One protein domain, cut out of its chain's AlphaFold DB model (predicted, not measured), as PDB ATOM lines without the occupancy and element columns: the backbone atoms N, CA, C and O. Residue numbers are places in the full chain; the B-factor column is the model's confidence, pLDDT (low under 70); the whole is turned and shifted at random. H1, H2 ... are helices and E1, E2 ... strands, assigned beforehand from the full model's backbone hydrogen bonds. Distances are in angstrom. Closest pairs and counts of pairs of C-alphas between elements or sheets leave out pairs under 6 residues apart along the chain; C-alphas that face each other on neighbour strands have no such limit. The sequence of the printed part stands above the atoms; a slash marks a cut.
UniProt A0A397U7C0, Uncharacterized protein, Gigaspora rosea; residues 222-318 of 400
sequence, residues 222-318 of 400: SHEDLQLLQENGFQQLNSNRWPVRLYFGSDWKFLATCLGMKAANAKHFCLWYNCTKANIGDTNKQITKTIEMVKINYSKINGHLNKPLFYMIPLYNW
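What this domain is: This is residues 222 to 318 of the 400 residues of an uncharacterized protein of Gigaspora rosea (UniProt A0A397U7C0). A model with little regular structure: a loose body of long loops with two short helices, H2 and H3, at its sides, and a longer helix, H1, toward one end, where residues 233 to 247 loop out as an arm and back to strand E1. The arm makes much of the length. The printed part has 97 residues, 27 of them in the named elements H1, E1, H2, H3, mostly helix; it is loose, with a radius of gyration of the C-alphas of 15.8 A and spans of 56 by 27 by 23 A.

Where its parts are: H1, residues 223 to 232, is 13.7 A long from C-alpha 223 at (125.388, 152.742, 182.423). E1 is residues 248 to 250, 6.8 A. H2, residues 252 to 258, and H3, residues 291 to 297, are 10.0 A each; C-alpha 297 is at (137.888, 140.485, 190.548).

How they stand to each other: H1 is apart from H2, H3 and E1. Residues 234 to 235 pair with 241 to 242, antiparallel. E1 pairs with no named strand; a tight link joins it to H2, the closest C-alphas, of Gly 249 and Leu 255, being 7.7 A apart. H3 is apart from H2 and E1. In H1, H2 and H3 every O i to N i+4 pair is within hydrogen-bond range.

The domain as a whole: The C-alphas farthest apart, of Asn 238 and Ala 278, are 55.7 A apart. The printed part has no cut. H1 to E1 and H2 to H3 are long links. Low pLDDT, under 70, includes residues 232 to 242 and 283 to 286.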
ATOM      1  N   SER A 222     124.050 157.272 181.817       55.75
ATOM      2  CA  SER A 222     123.514 156.108 182.524       55.75
ATOM      3  C   SER A 222     124.101 154.805 181.953       55.75
ATOM      4  O   SER A 222     123.861 154.446 180.800       55.75
ATOM      5  N   HIS A 223     124.908 154.093 182.754       65.12
ATOM      6  CA  HIS A 223     125.388 152.742 182.423       65.12
ATOM      7  C   HIS A 223     124.235 151.839 182.008       65.12
ATOM      8  O   HIS A 223     124.420 150.975 181.157       65.12
ATOM      9  N   GLU A 224     123.062 152.058 182.607       63.19
ATOM     10  CA  GLU A 224     121.832 151.344 182.292       63.19
ATOM     11  C   GLU A 224     121.413 151.605 180.840       63.19
ATOM     12  O   GLU A 224     120.998 150.669 180.176       63.19
ATOM     13  N   ASP A 225     121.615 152.807 180.298       65.06
ATOM     14  CA  ASP A 225     121.238 153.170 178.927       65.06
ATOM     15  C   ASP A 225     122.168 152.524 177.895       65.06
ATOM     16  O   ASP A 225     121.710 151.962 176.903       65.06
ATOM     17  N   LEU A 226     123.485 152.569 178.132       70.12
ATOM     18  CA  LEU A 226     124.464 151.902 177.266       70.12
ATOM     19  C   LEU A 226     124.318 150.382 177.326       70.12
ATOM     20  O   LEU A 226     124.458 149.707 176.307       70.12
ATOM     21  N   GLN A 227     124.026 149.846 178.510       72.88
ATOM     22  CA  GLN A 227     123.762 148.428 178.690       72.88
ATOM     23  C   GLN A 227     122.452 148.022 178.000       72.88
ATOM     24  O   GLN A 227     122.450 147.057 177.243       72.88
ATOM     25  N   LEU A 228     121.380 148.802 178.158       67.81
ATOM     26  CA  LEU A 228     120.104 148.594 177.473       67.81
ATOM     27  C   LEU A 228     120.281 148.652 175.954       67.81
ATOM     28  O   LEU A 228     119.724 147.822 175.247       67.81
ATOM     29  N   LEU A 229     121.079 149.591 175.445       69.38
ATOM     30  CA  LEU A 229     121.370 149.711 174.019       69.38
ATOM     31  C   LEU A 229     122.171 148.508 173.499       69.38
ATOM     32  O   LEU A 229     121.864 147.983 172.432       69.38
ATOM     33  N   GLN A 230     123.166 148.044 174.259       72.50
ATOM     34  CA  GLN A 230     123.976 146.870 173.923       72.50
ATOM     35  C   GLN A 230     123.161 145.563 173.963       72.50
ATOM     36  O   GLN A 230     123.399 144.672 173.150       72.50
ATOM     37  N   GLU A 231     122.209 145.435 174.891       76.12
ATOM     38  CA  GLU A 231     121.372 144.239 175.070       76.12
ATOM     39  C   GLU A 231     120.158 144.227 174.127       76.12
ATOM     40  O   GLU A 231     119.832 143.208 173.512       76.12
ATOM     41  N   ASN A 232     119.482 145.368 173.986       68.94
ATOM     42  CA  ASN A 232     118.194 145.453 173.303       68.94
ATOM     43  C   ASN A 232     118.276 146.063 171.904       68.94
ATOM     44  O   ASN A 232     117.396 145.784 171.080       68.94
ATOM     45  N   GLY A 233     119.344 146.805 171.604       64.75
ATOM     46  CA  GLY A 233     119.440 147.595 170.386       64.75
ATOM     47  C   GLY A 233     118.443 148.752 170.402       64.75
ATOM     48  O   GLY A 233     118.026 149.211 171.464       64.75
ATOM     49  N   PHE A 234     118.020 149.208 169.226       61.66
ATOM     50  CA  PHE A 234     116.902 150.146 169.115       61.66
ATOM     51  C   PHE A 234     115.877 149.671 168.087       61.66
ATOM     52  O   PHE A 234     116.193 148.933 167.151       61.66
ATOM     53  N   GLN A 235     114.627 150.079 168.293       53.31
ATOM     54  CA  GLN A 235     113.526 149.804 167.377       53.31
ATOM     55  C   GLN A 235     113.246 151.041 166.535       53.31
ATOM     56  O   GLN A 235     113.032 152.136 167.054       53.31
ATOM     57  N   GLN A 236     113.257 150.856 165.222       51.44
ATOM     58  CA  GLN A 236     112.816 151.869 164.277       51.44
ATOM     59  C   GLN A 236     111.280 151.943 164.279       51.44
ATOM     60  O   GLN A 236     110.613 150.939 164.525       51.44
ATOM     61  N   LEU A 237     110.718 153.112 163.947       44.97
ATOM     62  CA  LEU A 237     109.266 153.369 163.871       44.97
ATOM     63  C   LEU A 237     108.487 152.339 163.022       44.97
ATOM     64  O   LEU A 237     107.302 152.130 163.252       44.97
ATOM     65  N   ASN A 238     109.171 151.651 162.105       51.84
ATOM     66  CA  ASN A 238     108.612 150.649 161.195       51.84
ATOM     67  C   ASN A 238     108.815 149.201 161.702       51.84
ATOM     68  O   ASN A 238     108.848 148.269 160.906       51.84
ATOM     69  N   SER A 239     109.015 149.016 163.013       59.41
ATOM     70  CA  SER A 239     109.178 147.720 163.701       59.41
ATOM     71  C   SER A 239     110.477 146.941 163.427       59.41
ATOM     72  O   SER A 239     110.650 145.843 163.955       59.41
ATOM     73  N   ASN A 240     111.431 147.508 162.685       56.75
ATOM     74  CA  ASN A 240     112.753 146.902 162.504       56.75
ATOM     75  C   ASN A 240     113.607 147.062 163.770       56.75
ATOM     76  O   ASN A 240     113.769 148.170 164.290       56.75
ATOM     77  N   ARG A 241     114.170 145.950 164.259       63.28
ATOM     78  CA  ARG A 241     115.074 145.921 165.416       63.28
ATOM     79  C   ARG A 241     116.525 145.923 164.949       63.28
ATOM     80  O   ARG A 241     116.952 145.006 164.252       63.28
ATOM     81  N   TRP A 242     117.287 146.909 165.407       67.69
ATOM     82  CA  TRP A 242     118.693 147.080 165.060       67.69
ATOM     83  C   TRP A 242     119.588 146.698 166.240       67.69
ATOM     84  O   TRP A 242     119.546 147.380 167.269       67.69
ATOM     85  N   PRO A 243     120.392 145.623 166.138       73.31
ATOM     86  CA  PRO A 243     121.356 145.283 167.174       73.31
ATOM     87  C   PRO A 243     122.488 146.312 167.183       73.31
ATOM     88  O   PRO A 243     123.001 146.692 166.131       73.31
ATOM     89  N   VAL A 244     122.917 146.732 168.372       72.44
ATOM     90  CA  VAL A 244     124.027 147.677 168.529       72.44
ATOM     91  C   VAL A 244     125.233 146.954 169.108       72.44
ATOM     92  O   VAL A 244     125.123 146.175 170.053       72.44
ATOM     93  N   ARG A 245     126.410 147.219 168.535       78.50
ATOM     94  CA  ARG A 245     127.694 146.804 169.102       78.50
ATOM     95  C   ARG A 245     128.493 148.035 169.474       78.50
ATOM     96  O   ARG A 245     128.822 148.846 168.614       78.50
ATOM     97  N   LEU A 246     128.816 148.150 170.752       80.56
ATOM     98  CA  LEU A 246     129.634 149.234 171.259       80.56
ATOM     99  C   LEU A 246     131.125 148.900 171.125       80.56
ATOM    100  O   LEU A 246     131.563 147.789 171.440       80.56
ATOM    101  N   TYR A 247     131.888 149.901 170.695       84.56
ATOM    102  CA  TYR A 247     133.346 149.904 170.640       84.56
ATOM    103  C   TYR A 247     133.876 151.090 171.436       84.56
ATOM    104  O   TYR A 247     133.245 152.147 171.481       84.56
ATOM    105  N   PHE A 248     135.039 150.915 172.059       84.12
ATOM    106  CA  PHE A 248     135.713 151.988 172.781       84.12
ATOM    107  C   PHE A 248     137.127 152.167 172.241       84.12
ATOM    108  O   PHE A 248     137.967 151.281 172.397       84.12
ATOM    109  N   GLY A 249     137.366 153.309 171.598       85.31
ATOM    110  CA  GLY A 249     138.647 153.675 171.003       85.31
ATOM    111  C   GLY A 249     139.304 154.828 171.752       85.31
ATOM    112  O   GLY A 249     138.642 155.834 172.002       85.31
ATOM    113  N   SER A 250     140.581 154.691 172.116       85.25
ATOM    114  CA  SER A 250     141.385 155.800 172.653       85.25
ATOM    115  C   SER A 250     142.877 155.474 172.685       85.25
ATOM    116  O   SER A 250     143.281 154.325 172.502       85.25
ATOM    117  N   ASP A 251     143.708 156.475 172.989       85.75
ATOM    118  CA  ASP A 251     145.110 156.267 173.340       85.75
ATOM    119  C   ASP A 251     145.283 155.271 174.506       85.75
ATOM    120  O   ASP A 251     144.416 155.096 175.373       85.75
ATOM    121  N   TRP A 252     146.452 154.629 174.546       82.62
ATOM    122  CA  TRP A 252     146.770 153.579 175.516       82.62
ATOM    123  C   TRP A 252     146.593 154.013 176.976       82.62
ATOM    124  O   TRP A 252     146.147 153.225 177.817       82.62
ATOM    125  N   LYS A 253     146.956 155.260 177.308       83.56
ATOM    126  CA  LYS A 253     146.890 155.766 178.683       83.56
ATOM    127  C   LYS A 253     145.430 155.885 179.109       83.56
ATOM    128  O   LYS A 253     145.088 155.464 180.219       83.56
ATOM    129  N   PHE A 254     144.563 156.395 178.240       83.75
ATOM    130  CA  PHE A 254     143.141 156.514 178.538       83.75
ATOM    131  C   PHE A 254     142.423 155.158 178.570       83.75
ATOM    132  O   PHE A 254     141.629 154.923 179.484       83.75
ATOM    133  N   LEU A 255     142.766 154.220 177.680       86.06
ATOM    134  CA  LEU A 255     142.257 152.841 177.744       86.06
ATOM    135  C   LEU A 255     142.602 152.166 179.074       86.06
ATOM    136  O   LEU A 255     141.722 151.653 179.766       86.06
ATOM    137  N   ALA A 256     143.879 152.214 179.466       85.62
ATOM    138  CA  ALA A 256     144.345 151.655 180.731       85.62
ATOM    139  C   ALA A 256     143.628 152.297 181.928       85.62
ATOM    140  O   ALA A 256     143.295 151.609 182.895       85.62
ATOM    141  N   THR A 257     143.347 153.600 181.843       83.94
ATOM    142  CA  THR A 257     142.565 154.322 182.850       83.94
ATOM    143  C   THR A 257     141.166 153.739 182.953       83.94
ATOM    144  O   THR A 257     140.783 153.280 184.023       83.94
ATOM    145  N   CYS A 258     140.418 153.707 181.851       85.62
ATOM    146  CA  CYS A 258     139.019 153.290 181.836       85.62
ATOM    147  C   CYS A 258     138.832 151.803 182.184       85.62
ATOM    148  O   CYS A 258     137.801 151.428 182.736       85.62
ATOM    149  N   LEU A 259     139.844 150.961 181.948       87.81
ATOM    150  CA  LEU A 259     139.882 149.559 182.389       87.81
ATOM    151  C   LEU A 259     140.357 149.378 183.843       87.81
ATOM    152  O   LEU A 259     140.486 148.250 184.330       87.81
ATOM    153  N   GLY A 260     140.621 150.476 184.550       87.06
ATOM    154  CA  GLY A 260     140.963 150.481 185.966       87.06
ATOM    155  C   GLY A 260     142.360 149.940 186.272       87.06
ATOM    156  O   GLY A 260     142.569 149.360 187.341       87.06
ATOM    157  N   MET A 261     143.320 150.097 185.357       85.31
ATOM    158  CA  MET A 261     144.708 149.697 185.589       85.31
ATOM    159  C   MET A 261     145.414 150.580 186.625       85.31
ATOM    160  O   MET A 261     145.089 151.751 186.805       85.31
ATOM    161  N   LYS A 262     146.446 150.028 187.275       82.50
ATOM    162  CA  LYS A 262     147.312 150.746 188.227       82.50
ATOM    163  C   LYS A 262     148.060 151.902 187.561       82.50
ATOM    164  O   LYS A 262     148.121 152.992 188.116       82.50
ATOM    165  N   ALA A 263     148.673 151.636 186.411       74.38
ATOM    166  CA  ALA A 263     149.374 152.619 185.593       74.38
ATOM    167  C   ALA A 263     149.678 152.029 184.212       74.38
ATOM    168  O   ALA A 263     149.933 150.829 184.097       74.38
ATOM    169  N   ALA A 264     149.764 152.882 183.188       67.56
ATOM    170  CA  ALA A 264     150.144 152.474 181.832       67.56
ATOM    171  C   ALA A 264     151.558 151.858 181.754       67.56
ATOM    172  O   ALA A 264     151.836 151.038 180.887       67.56
ATOM    173  N   ASN A 265     152.454 152.225 182.677       72.81
ATOM    174  CA  ASN A 265     153.838 151.749 182.736       72.81
ATOM    175  C   ASN A 265     154.076 150.646 183.787       72.81
ATOM    176  O   ASN A 265     155.237 150.333 184.077       72.81
ATOM    177  N   ALA A 266     153.016 150.074 184.368       80.62
ATOM    178  CA  ALA A 266     153.111 149.059 185.416       80.62
ATOM    179  C   ALA A 266     153.834 147.781 184.947       80.62
ATOM    180  O   ALA A 266     153.954 147.509 183.754       80.62
ATOM    181  N   LYS A 267     154.304 146.951 185.893       85.31
ATOM    182  CA  LYS A 267     154.899 145.637 185.574       85.31
ATOM    183  C   LYS A 267     153.915 144.757 184.796       85.31
ATOM    184  O   LYS A 267     154.315 144.124 183.826       85.31
ATOM    185  N   HIS A 268     152.650 144.764 185.215       86.88
ATOM    186  CA  HIS A 268     151.525 144.160 184.507       86.88
ATOM    187  C   HIS A 268     150.776 145.266 183.766       86.88
ATOM    188  O   HIS A 268     149.941 145.947 184.357       86.88
ATOM    189  N   PHE A 269     151.149 145.489 182.509       82.50
ATOM    190  CA  PHE A 269     150.676 146.620 181.703       82.50
ATOM    191  C   PHE A 269     149.598 146.231 180.691       82.50
ATOM    192  O   PHE A 269     148.899 147.100 180.189       82.50
ATOM    193  N   CYS A 270     149.469 144.945 180.359       84.88
ATOM    194  CA  CYS A 270     148.622 144.539 179.251       84.88
ATOM    195  C   CYS A 270     147.127 144.542 179.607       84.88
ATOM    196  O   CYS A 270     146.718 144.014 180.649       84.88
ATOM    197  N   LEU A 271     146.320 145.095 178.696       85.62
ATOM    198  CA  LEU A 271     144.864 145.171 178.798       85.62
ATOM    199  C   LEU A 271     144.197 143.806 178.608       85.62
ATOM    200  O   LEU A 271     143.294 143.472 179.366       85.62
ATOM    201  N   TRP A 272     144.685 143.003 177.659       84.88
ATOM    202  CA  TRP A 272     144.038 141.758 177.216       84.88
ATOM    203  C   TRP A 272     144.636 140.480 177.820       84.88
ATOM    204  O   TRP A 272     143.952 139.461 177.922       84.88
ATOM    205  N   TYR A 273     145.895 140.531 178.269       82.31
ATOM    206  CA  TYR A 273     146.631 139.368 178.772       82.31
ATOM    207  C   TYR A 273     147.114 139.582 180.206       82.31
ATOM    208  O   TYR A 273     147.453 140.696 180.617       82.31
ATOM    209  N   ASN A 274     147.206 138.501 180.980       80.25
ATOM    210  CA  ASN A 274     147.956 138.516 182.232       80.25
ATOM    211  C   ASN A 274     149.446 138.268 181.955       80.25
ATOM    212  O   ASN A 274     149.924 137.142 182.034       80.25
ATOM    213  N   CYS A 275     150.180 139.323 181.606       81.62
ATOM    214  CA  CYS A 275     151.615 139.235 181.344       81.62
ATOM    215  C   CYS A 275     152.393 140.332 182.073       81.62
ATOM    216  O   CYS A 275     151.842 141.366 182.469       81.62
ATOM    217  N   THR A 276     153.691 140.098 182.249       86.19
ATOM    218  CA  THR A 276     154.630 141.087 182.783       86.19
ATOM    219  C   THR A 276     155.493 141.681 181.675       86.19
ATOM    220  O   THR A 276     155.550 141.150 180.567       86.19
ATOM    221  N   LYS A 277     156.234 142.752 181.983       84.69
ATOM    222  CA  LYS A 277     157.273 143.281 181.085       84.69
ATOM    223  C   LYS A 277     158.345 142.252 180.696       84.69
ATOM    224  O   LYS A 277     158.890 142.364 179.611       84.69
ATOM    225  N   ALA A 278     158.611 141.243 181.531       84.00
ATOM    226  CA  ALA A 278     159.566 140.180 181.203       84.00
ATOM    227  C   ALA A 278     159.051 139.234 180.104       84.00
ATOM    228  O   ALA A 278     159.829 138.517 179.496       84.00
ATOM    229  N   ASN A 279     157.742 139.242 179.838       80.31
ATOM    230  CA  ASN A 279     157.123 138.431 178.793       80.31
ATOM    231  C   ASN A 279     156.976 139.202 177.468       80.31
ATOM    232  O   ASN A 279     156.263 138.742 176.576       80.31
ATOM    233  N   ILE A 280     157.543 140.408 177.335       76.81
ATOM    234  CA  ILE A 280     157.533 141.157 176.068       76.81
ATOM    235  C   ILE A 280     158.361 140.371 175.036       76.81
ATOM    236  O   ILE A 280     159.456 139.929 175.358       76.81
ATOM    237  N   GLY A 281     157.822 140.175 173.827       68.56
ATOM    238  CA  GLY A 281     158.450 139.382 172.756       68.56
ATOM    239  C   GLY A 281     157.876 137.971 172.571       68.56
ATOM    240  O   GLY A 281     158.024 137.399 171.501       68.56
ATOM    241  N   ASP A 282     157.156 137.438 173.560       74.75
ATOM    242  CA  ASP A 282     156.452 136.155 173.417       74.75
ATOM    243  C   ASP A 282     155.197 136.311 172.534       74.75
ATOM    244  O   ASP A 282     154.310 137.118 172.851       74.75
ATOM    245  N   THR A 283     155.151 135.567 171.427       63.44
ATOM    246  CA  THR A 283     154.116 135.610 170.382       63.44
ATOM    247  C   THR A 283     152.952 134.647 170.635       63.44
ATOM    248  O   THR A 283     151.887 134.820 170.043       63.44
ATOM    249  N   ASN A 284     153.086 133.693 171.562       63.50
ATOM    250  CA  ASN A 284     152.064 132.680 171.845       63.50
ATOM    251  C   ASN A 284     151.069 133.148 172.916       63.50
ATOM    252  O   ASN A 284     150.958 132.568 173.997       63.50
ATOM    253  N   LYS A 285     150.322 134.221 172.632       65.81
ATOM    254  CA  LYS A 285     149.386 134.814 173.599       65.81
ATOM    255  C   LYS A 285     147.944 134.765 173.106       65.81
ATOM    256  O   LYS A 285     147.591 135.425 172.138       65.81
ATOM    257  N   GLN A 286     147.096 134.030 173.826       66.50
ATOM    258  CA  GLN A 286     145.635 134.032 173.660       66.50
ATOM    259  C   GLN A 286     144.968 134.930 174.702       66.50
ATOM    260  O   GLN A 286     145.451 135.013 175.832       66.50
ATOM    261  N   ILE A 287     143.925 135.676 174.312       70.56
ATOM    262  CA  ILE A 287     143.284 136.672 175.186       70.56
ATOM    263  C   ILE A 287     142.749 135.943 176.419       70.56
ATOM    264  O   ILE A 287     141.852 135.115 176.313       70.56
ATOM    265  N   THR A 288     143.319 136.236 177.590       74.88
ATOM    266  CA  THR A 288     142.981 135.538 178.844       74.88
ATOM    267  C   THR A 288     142.067 136.352 179.751       74.88
ATOM    268  O   THR A 288     141.429 135.791 180.639       74.88
ATOM    269  N   LYS A 289     141.991 137.673 179.562       83.88
ATOM    270  CA  LYS A 289     141.119 138.540 180.356       83.88
ATOM    271  C   LYS A 289     139.753 138.670 179.687       83.88
ATOM    272  O   LYS A 289     139.665 138.949 178.497       83.88
ATOM    273  N   THR A 290     138.688 138.562 180.476       86.81
ATOM    274  CA  THR A 290     137.339 138.972 180.062       86.81
ATOM    275  C   THR A 290     136.890 140.186 180.865       86.81
ATOM    276  O   THR A 290     137.329 140.394 182.001       86.81
ATOM    277  N   ILE A 291     136.006 141.002 180.287       88.38
ATOM    278  CA  ILE A 291     135.510 142.206 180.967       88.38
ATOM    279  C   ILE A 291     134.759 141.851 182.260       88.38
ATOM    280  O   ILE A 291     134.887 142.552 183.259       88.38
ATOM    281  N   GLU A 292     134.062 140.715 182.280       86.94
ATOM    282  CA  GLU A 292     133.325 140.188 183.434       86.94
ATOM    283  C   GLU A 292     134.261 139.776 184.576       86.94
ATOM    284  O   GLU A 292     134.050 140.168 185.728       86.94
ATOM    285  N   MET A 293     135.343 139.054 184.257       85.69
ATOM    286  CA  MET A 293     136.357 138.674 185.241       85.69
ATOM    287  C   MET A 293     136.999 139.911 185.867       85.69
ATOM    288  O   MET A 293     137.162 139.970 187.087       85.69
ATOM    289  N   VAL A 294     137.322 140.919 185.050       87.62
ATOM    290  CA  VAL A 294     137.898 142.175 185.542       87.62
ATOM    291  C   VAL A 294     136.880 142.947 186.381       87.62
ATOM    292  O   VAL A 294     137.214 143.402 187.470       87.62
ATOM    293  N   LYS A 295     135.619 143.033 185.947       88.25
ATOM    294  CA  LYS A 295     134.540 143.717 186.675       88.25
ATOM    295  C   LYS A 295     134.368 143.192 188.105       88.25
ATOM    296  O   LYS A 295     134.167 144.000 189.010       88.25
ATOM    297  N   ILE A 296     134.451 141.874 188.304       87.38
ATOM    298  CA  ILE A 296     134.230 141.224 189.608       87.38
ATOM    299  C   ILE A 296     135.516 141.174 190.446       87.38
ATOM    300  O   ILE A 296     135.487 141.468 191.638       87.38
ATOM    301  N   ASN A 297     136.653 140.827 189.834       86.88
ATOM    302  CA  ASN A 297     137.888 140.485 190.548       86.88
ATOM    303  C   ASN A 297     139.027 141.503 190.369       86.88
ATOM    304  O   ASN A 297     140.177 141.167 190.655       86.88
ATOM    305  N   TYR A 298     138.759 142.738 189.927       85.06
ATOM    306  CA  TYR A 298     139.800 143.746 189.650       85.06
ATOM    307  C   TYR A 298     140.826 143.924 190.784       85.06
ATOM    308  O   TYR A 298     141.996 144.161 190.508       85.06
ATOM    309  N   SER A 299     140.428 143.790 192.054       84.38
ATOM    310  CA  SER A 299     141.338 143.924 193.202       84.38
ATOM    311  C   SER A 299     142.333 142.766 193.339       84.38
ATOM    312  O   SER A 299     143.400 142.942 193.923       84.38
ATOM    313  N   LYS A 300     141.997 141.591 192.792       84.81
ATOM    314  CA  LYS A 300     142.817 140.370 192.806       84.81
ATOM    315  C   LYS A 300     143.627 140.190 191.519       84.81
ATOM    316  O   LYS A 300     144.597 139.438 191.510       84.81
ATOM    317  N   ILE A 301     143.244 140.857 190.429       84.06
ATOM    318  CA  ILE A 301     143.930 140.742 189.141       84.06
ATOM    319  C   ILE A 301     145.157 141.654 189.123       84.06
ATOM    320  O   ILE A 301     145.087 142.867 189.331       84.06
ATOM    321  N   ASN A 302     146.304 141.063 188.797       82.81
ATOM    322  CA  ASN A 302     147.554 141.796 188.685       82.81
ATOM    323  C   ASN A 302     147.465 142.920 187.642       82.81
ATOM    324  O   ASN A 302     147.026 142.731 186.508       82.81
ATOM    325  N   GLY A 303     147.910 144.111 188.043       82.19
ATOM    326  CA  GLY A 303     147.888 145.311 187.203       82.19
ATOM    327  C   GLY A 303     146.605 146.138 187.288       82.19
ATOM    328  O   GLY A 303     146.631 147.272 186.823       82.19
ATOM    329  N   HIS A 304     145.537 145.649 187.931       86.06
ATOM    330  CA  HIS A 304     144.303 146.411 188.146       86.06
ATOM    331  C   HIS A 304     144.238 147.019 189.555       86.06
ATOM    332  O   HIS A 304     144.895 146.562 190.495       86.06
ATOM    333  N   LEU A 305     143.497 148.118 189.667       84.56
ATOM    334  CA  LEU A 305     143.271 148.875 190.899       84.56
ATOM    335  C   LEU A 305     141.789 149.193 191.098       84.56
ATOM    336  O   LEU A 305     141.303 149.167 192.227       84.56
ATOM    337  N   ASN A 306     141.081 149.475 190.006       84.19
ATOM    338  CA  ASN A 306     139.686 149.885 190.022       84.19
ATOM    339  C   ASN A 306     138.841 148.976 189.124       84.19
ATOM    340  O   ASN A 306     139.348 148.357 188.189       84.19
ATOM    341  N   LYS A 307     137.537 148.929 189.401       86.69
ATOM    342  CA  LYS A 307     136.543 148.334 188.503       86.69
ATOM    343  C   LYS A 307     136.527 149.117 187.181       86.69
ATOM    344  O   LYS A 307     136.502 150.344 187.277       86.69
ATOM    345  N   PRO A 308     136.489 148.462 186.003       88.50
ATOM    346  CA  PRO A 308     136.363 149.147 184.719       88.50
ATOM    347  C   PRO A 308     135.140 150.062 184.682       88.50
ATOM    348  O   PRO A 308     134.092 149.703 185.222       88.50
ATOM    349  N   LEU A 309     135.282 151.207 184.024       84.19
ATOM    350  CA  LEU A 309     134.220 152.192 183.825       84.19
ATOM    351  C   LEU A 309     133.170 151.637 182.852       84.19
ATOM    352  O   LEU A 309     132.048 151.310 183.235       84.19
ATOM    353  N   PHE A 310     133.605 151.329 181.632       85.56
ATOM    354  CA  PHE A 310     132.758 150.873 180.530       85.56
ATOM    355  C   PHE A 310     132.647 149.340 180.448       85.56
ATOM    356  O   PHE A 310     132.944 148.725 179.426       85.56
ATOM    357  N   TYR A 311     132.236 148.688 181.538       87.12
ATOM    358  CA  TYR A 311     132.216 147.218 181.622       87.12
ATOM    359  C   TYR A 311     131.151 146.523 180.751       87.12
ATOM    360  O   TYR A 311     131.175 145.298 180.655       87.12
ATOM    361  N   MET A 312     130.213 147.265 180.154       84.25
ATOM    362  CA  MET A 312     129.251 146.731 179.177       84.25
ATOM    363  C   MET A 312     129.863 146.540 177.780       84.25
ATOM    364  O   MET A 312     129.269 145.864 176.949       84.25
ATOM    365  N   ILE A 313     131.056 147.094 177.521       87.25
ATOM    366  CA  ILE A 313     131.800 146.864 176.277       87.25
ATOM    367  C   ILE A 313     132.725 145.658 176.476       87.25
ATOM    368  O   ILE A 313     133.622 145.716 177.329       87.25
ATOM    369  N   PRO A 314     132.561 144.575 175.694       87.75
ATOM    370  CA  PRO A 314     133.443 143.416 175.757       87.75
ATOM    371  C   PRO A 314     134.900 143.803 175.521       87.75
ATOM    372  O   PRO A 314     135.181 144.639 174.671       87.75
ATOM    373  N   LEU A 315     135.844 143.164 176.217       87.75
ATOM    374  CA  LEU A 315     137.261 143.562 176.190       87.75
ATOM    375  C   LEU A 315     137.893 143.528 174.782       87.75
ATOM    376  O   LEU A 315     138.796 144.307 174.496       87.75
ATOM    377  N   TYR A 316     137.403 142.661 173.894       85.50
ATOM    378  CA  TYR A 316     137.852 142.584 172.499       85.50
ATOM    379  C   TYR A 316     137.368 143.761 171.625       85.50
ATOM    380  O   TYR A 316     137.926 143.983 170.559       85.50
ATOM    381  N   ASN A 317     136.384 144.544 172.083       87.31
ATOM    382  CA  ASN A 317     135.907 145.770 171.428       87.31
ATOM    383  C   ASN A 317     136.607 147.043 171.948       87.31
ATOM    384  O   ASN A 317     136.224 148.159 171.588       87.31
ATOM    385  N   TRP A 318     137.616 146.890 172.810       87.75
ATOM    386  CA  TRP A 318     138.489 147.984 173.230       87.75
ATOM    387  C   TRP A 318     139.648 148.089 172.248       87.75
ATOM    388  O   TRP A 318     140.487 147.192 172.175       87.75
TER     389      TRP A 318